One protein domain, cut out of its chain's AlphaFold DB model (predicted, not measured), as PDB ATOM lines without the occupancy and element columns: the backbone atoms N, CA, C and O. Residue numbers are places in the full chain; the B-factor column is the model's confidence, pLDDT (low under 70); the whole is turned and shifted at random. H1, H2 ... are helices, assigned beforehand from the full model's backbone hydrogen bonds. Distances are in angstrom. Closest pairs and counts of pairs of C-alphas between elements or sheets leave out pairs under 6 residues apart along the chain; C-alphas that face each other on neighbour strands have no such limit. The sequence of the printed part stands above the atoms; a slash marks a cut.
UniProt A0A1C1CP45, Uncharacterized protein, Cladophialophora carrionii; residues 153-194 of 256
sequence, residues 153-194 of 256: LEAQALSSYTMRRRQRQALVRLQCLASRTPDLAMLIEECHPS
ATOM      1  N   LEU A 153     209.872 240.191 235.137       50.87
ATOM      2  CA  LEU A 153     209.225 240.991 236.187       50.87
ATOM      3  C   LEU A 153     208.122 241.936 235.638       50.87
ATOM      4  O   LEU A 153     207.179 242.308 236.336       50.87
ATOM      5  N   GLU A 154     208.220 242.292 234.357       53.51
ATOM      6  CA  GLU A 154     207.269 243.097 233.592       53.51
ATOM      7  C   GLU A 154     205.941 242.368 233.331       53.51
ATOM      8  O   GLU A 154     204.886 242.993 233.408       53.51
ATOM      9  N   ALA A 155     205.944 241.049 233.123       52.23
ATOM     10  CA  ALA A 155     204.723 240.253 232.990       52.23
ATOM     11  C   ALA A 155     203.964 240.127 234.328       52.23
ATOM     12  O   ALA A 155     202.733 240.190 234.352       52.23
ATOM     13  N   GLN A 156     204.676 240.070 235.462       54.56
ATOM     14  CA  GLN A 156     204.063 240.174 236.798       54.56
ATOM     15  C   GLN A 156     203.502 241.582 237.080       54.56
ATOM     16  O   GLN A 156     202.451 241.728 237.717       54.56
ATOM     17  N   ALA A 157     204.150 242.632 236.566       52.27
ATOM     18  CA  ALA A 157     203.643 244.000 236.668       52.27
ATOM     19  C   ALA A 157     202.403 244.230 235.781       52.27
ATOM     20  O   ALA A 157     201.455 244.901 236.208       52.27
ATOM     21  N   LEU A 158     202.364 243.628 234.587       54.51
ATOM     22  CA  LEU A 158     201.186 243.620 233.716       54.51
ATOM     23  C   LEU A 158     200.035 242.822 234.338       54.51
ATOM     24  O   LEU A 158     198.895 243.284 234.280       54.51
ATOM     25  N   SER A 159     200.317 241.707 235.020       62.99
ATOM     26  CA  SER A 159     199.316 240.981 235.817       62.99
ATOM     27  C   SER A 159     198.721 241.879 236.908       62.99
ATOM     28  O   SER A 159     197.506 242.035 236.999       62.99
ATOM     29  N   SER A 160     199.556 242.617 237.646       71.21
ATOM     30  CA  SER A 160     199.073 243.548 238.676       71.21
ATOM     31  C   SER A 160     198.214 244.685 238.105       71.21
ATOM     32  O   SER A 160     197.183 245.040 238.687       71.21
ATOM     33  N   TYR A 161     198.608 245.280 236.972       73.95
ATOM     34  CA  TYR A 161     197.837 246.352 236.331       73.95
ATOM     35  C   TYR A 161     196.510 245.842 235.757       73.95
ATOM     36  O   TYR A 161     195.469 246.467 235.972       73.95
ATOM     37  N   THR A 162     196.528 244.705 235.059       74.51
ATOM     38  CA  THR A 162     195.330 244.097 234.461       74.51
ATOM     39  C   THR A 162     194.368 243.587 235.531       74.51
ATOM     40  O   THR A 162     193.179 243.887 235.449       74.51
ATOM     41  N   MET A 163     194.863 242.944 236.590       73.67
ATOM     42  CA  MET A 163     194.067 242.527 237.748       73.67
ATOM     43  C   MET A 163     193.436 243.733 238.446       73.67
ATOM     44  O   MET A 163     192.228 243.751 238.670       73.67
ATOM     45  N   ARG A 164     194.209 244.798 238.705       82.78
ATOM     46  CA  ARG A 164     193.672 246.040 239.286       82.78
ATOM     47  C   ARG A 164     192.624 246.685 238.377       82.78
ATOM     48  O   ARG A 164     191.641 247.235 238.871       82.78
ATOM     49  N   ARG A 165     192.818 246.643 237.056       82.42
ATOM     50  CA  ARG A 165     191.842 247.138 236.075       82.42
ATOM     51  C   ARG A 165     190.552 246.314 236.110       82.42
ATOM     52  O   ARG A 165     189.484 246.917 236.165       82.42
ATOM     53  N   ARG A 166     190.643 244.982 236.154       78.73
ATOM     54  CA  ARG A 166     189.491 244.071 236.278       78.73
ATOM     55  C   ARG A 166     188.748 244.268 237.600       78.73
ATOM     56  O   ARG A 166     187.538 244.445 237.584       78.73
ATOM     57  N   GLN A 167     189.464 244.361 238.722       85.95
ATOM     58  CA  GLN A 167     188.883 244.675 240.035       85.95
ATOM     59  C   GLN A 167     188.117 246.002 240.011       85.95
ATOM     60  O   GLN A 167     186.991 246.079 240.490       85.95
ATOM     61  N   ARG A 168     188.689 247.050 239.398       87.29
ATOM     62  CA  ARG A 168     187.995 248.338 239.231       87.29
ATOM     63  C   ARG A 168     186.736 248.212 238.371       87.29
ATOM     64  O   ARG A 168     185.729 248.815 238.712       87.29
ATOM     65  N   GLN A 169     186.774 247.439 237.286       87.75
ATOM     66  CA  GLN A 169     185.595 247.192 236.445       87.75
ATOM     67  C   GLN A 169     184.501 246.423 237.200       87.75
ATOM     68  O   GLN A 169     183.335 246.802 237.114       87.75
ATOM     69  N   ALA A 170     184.867 245.402 237.980       81.26
ATOM     70  CA  ALA A 170     183.936 244.651 238.819       81.26
ATOM     71  C   ALA A 170     183.274 245.547 239.880       81.26
ATOM     72  O   ALA A 170     182.057 245.515 240.031       81.26
ATOM     73  N   LEU A 171     184.047 246.418 240.542       86.99
ATOM     74  CA  LEU A 171     183.510 247.379 241.514       86.99
ATOM     75  C   LEU A 171     182.510 248.358 240.885       86.99
ATOM     76  O   LEU A 171     181.465 248.617 241.474       86.99
ATOM     77  N   VAL A 172     182.793 248.874 239.683       83.11
ATOM     78  CA  VAL A 172     181.857 249.756 238.964       83.11
ATOM     79  C   VAL A 172     180.566 249.012 238.614       83.11
ATOM     80  O   VAL A 172     179.481 249.552 238.821       83.11
ATOM     81  N   ARG A 173     180.659 247.759 238.147       83.62
ATOM     82  CA  ARG A 173     179.482 246.920 237.861       83.62
ATOM     83  C   ARG A 173     178.641 246.668 239.117       83.62
ATOM     84  O   ARG A 173     177.429 246.850 239.065       83.62
ATOM     85  N   LEU A 174     179.274 246.333 240.245       78.18
ATOM     86  CA  LEU A 174     178.588 246.150 241.532       78.18
ATOM     87  C   LEU A 174     177.895 247.433 242.002       78.18
ATOM     88  O   LEU A 174     176.746 247.381 242.428       78.18
ATOM     89  N   GLN A 175     178.548 248.589 241.868       81.63
ATOM     90  CA  GLN A 175     177.944 249.876 242.215       81.63
ATOM     91  C   GLN A 175     176.716 250.187 241.340       81.63
ATOM     92  O   GLN A 175     175.701 250.663 241.851       81.63
ATOM     93  N   CYS A 176     176.776 249.889 240.037       76.86
ATOM     94  CA  CYS A 176     175.630 250.041 239.138       76.86
ATOM     95  C   CYS A 176     174.466 249.119 239.525       76.86
ATOM     96  O   CYS A 176     173.324 249.579 239.547       76.86
ATOM     97  N   LEU A 177     174.740 247.857 239.867       74.94
ATOM     98  CA  LEU A 177     173.714 246.918 240.329       74.94
ATOM     99  C   LEU A 177     173.087 247.394 241.644       74.94
ATOM    100  O   LEU A 177     171.880 247.606 241.688       74.94
ATOM    101  N   ALA A 178     173.895 247.705 242.661       70.04
ATOM    102  CA  ALA A 178     173.410 248.204 243.951       70.04
ATOM    103  C   ALA A 178     172.542 249.473 243.826       70.04
ATOM    104  O   ALA A 178     171.608 249.659 244.598       70.04
ATOM    105  N   SER A 179     172.806 250.334 242.832       71.39
ATOM    106  CA  SER A 179     171.986 251.529 242.575       71.39
ATOM    107  C   SER A 179     170.632 251.243 241.911       71.39
ATOM    108  O   SER A 179     169.703 252.031 242.066       71.39
ATOM    109  N   ARG A 180     170.513 250.141 241.156       67.42
ATOM    110  CA  ARG A 180     169.280 249.749 240.448       67.42
ATOM    111  C   ARG A 180     168.387 248.847 241.290       67.42
ATOM    112  O   ARG A 180     167.173 248.858 241.120       67.42
ATOM    113  N   THR A 181     168.985 248.091 242.197       66.34
ATOM    114  CA  THR A 181     168.299 247.171 243.099       66.34
ATOM    115  C   THR A 181     168.633 247.584 244.533       66.34
ATOM    116  O   THR A 181     169.606 247.072 245.085       66.34
ATOM    117  N   PRO A 182     167.875 248.513 245.152       65.46
ATOM    118  CA  PRO A 182     168.109 248.895 246.549       65.46
ATOM    119  C   PRO A 182     168.014 247.687 247.497       65.46
ATOM    120  O   PRO A 182     168.715 247.634 248.502       65.46
ATOM    121  N   ASP A 183     167.230 246.679 247.117       67.94
ATOM    122  CA  ASP A 183     167.125 245.387 247.798       67.94
ATOM    123  C   ASP A 183     168.442 244.581 247.771       67.94
ATOM    124  O   ASP A 183     168.814 243.924 248.735       67.94
ATOM    125  N   LEU A 184     169.240 244.717 246.706       66.09
ATOM    126  CA  LEU A 184     170.543 244.056 246.585       66.09
ATOM    127  C   LEU A 184     171.595 244.682 247.504       66.09
ATOM    128  O   LEU A 184     172.487 243.980 247.961       66.09
ATOM    129  N   ALA A 185     171.507 245.984 247.799       65.95
ATOM    130  CA  ALA A 185     172.393 246.606 248.785       65.95
ATOM    131  C   ALA A 185     172.141 246.031 250.189       65.95
ATOM    132  O   ALA A 185     173.095 245.720 250.899       65.95
ATOM    133  N   MET A 186     170.868 245.822 250.534       71.40
ATOM    134  CA  MET A 186     170.448 245.180 251.781       71.40
ATOM    135  C   MET A 186     170.856 243.700 251.824       71.40
ATOM    136  O   MET A 186     171.424 243.260 252.819       71.40
ATOM    137  N   LEU A 187     170.689 242.959 250.723       72.90
ATOM    138  CA  LEU A 187     171.124 241.561 250.625       72.90
ATOM    139  C   LEU A 187     172.652 241.411 250.718       72.90
ATOM    140  O   LEU A 187     173.149 240.492 251.366       72.90
ATOM    141  N   ILE A 188     173.414 242.322 250.099       71.40
ATOM    142  CA  ILE A 188     174.877 242.354 250.236       71.40
ATOM    143  C   ILE A 188     175.248 242.614 251.693       71.40
ATOM    144  O   ILE A 188     176.123 241.929 252.207       71.40
ATOM    145  N   GLU A 189     174.599 243.564 252.367       74.39
ATOM    146  CA  GLU A 189     174.861 243.841 253.781       74.39
ATOM    147  C   GLU A 189     174.543 242.632 254.677       74.39
ATOM    148  O   GLU A 189     175.341 242.319 255.558       74.39
ATOM    149  N   GLU A 190     173.459 241.898 254.408       76.87
ATOM    150  CA  GLU A 190     173.076 240.688 255.152       76.87
ATOM    151  C   GLU A 190     174.037 239.511 254.912       76.87
ATOM    152  O   GLU A 190     174.381 238.777 255.839       76.87
ATOM    153  N   CYS A 191     174.517 239.348 253.678       70.48
ATOM    154  CA  CYS A 191     175.348 238.211 253.279       70.48
ATOM    155  C   CYS A 191     176.862 238.487 253.345       70.48
ATOM    156  O   CYS A 191     177.662 237.581 253.089       70.48
ATOM    157  N   HIS A 192     177.303 239.716 253.648       73.47
ATOM    158  CA  HIS A 192     178.729 240.038 253.657       73.47
ATOM    159  C   HIS A 192     179.427 239.405 254.877       73.47
ATOM    160  O   HIS A 192     178.991 239.594 256.015       73.47
ATOM    161  N   PRO A 193     180.576 238.723 254.703       67.27
ATOM    162  CA  PRO A 193     181.267 238.035 255.799       67.27
ATOM    163  C   PRO A 193     181.783 238.976 256.901       67.27
ATOM    164  O   PRO A 193     182.162 238.508 257.970       67.27
ATOM    165  N   SER A 194     181.805 240.295 256.674       68.80
ATOM    166  CA  SER A 194     182.118 241.282 257.722       68.80
ATOM    167  C   SER A 194     180.921 241.695 258.584       68.80
ATOM    168  O   SER A 194     181.126 242.408 259.564       68.80
TER     169      SER A 194
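Overview. This is residues 153 to 194 of the 256 residues of an uncharacterized protein of Cladophialophora carrionii (UniProt A0A1C1CP45). One long straight helix, H1, makes the length of the model, and after its last residue, Arg 180, the backbone turns a sharp corner into a short helix, H2, the two forming a lopsided L. Residues 153 to 173 of H1 stick out with nothing beside them. The printed part has 42 residues, with two named helices in the order H1, H2 and no named strand, and its class is all helix. It is extended, with a radius of gyration of the C-alphas of 14.5 A, and flat, spanning 43 by 22 by 6 A.

Along the chain. H1, residues 153 to 180, begins at C-alpha 153 (209.225, 240.991, 236.187) and is 41.1 A long from first to last C-alpha. H2, residues 182 to 191, is 14.6 A long and ends at C-alpha 191 (175.348, 238.211, 253.279).

Arrangement. H1 and H2 touch only at the corner by their tight link, Thr 181. H1 touches H2 with residues 177 to 179 alone; the closest C-alphas, of Ala 178 and Ala 185, are 5.2 A apart. They run opposite ways at a steep tilt of 58 degrees. In both helices every O i to N i+4 pair is within hydrogen-bond range.

Size, cuts and confidence. The two farthest C-alphas, of Leu 153 and Asp 183, are 43.9 A apart. The printed part has no cut. Mean pLDDT of the printed part is 71.7; residues 153 to 159, 180 to 185 and 193 to 194 are under 70.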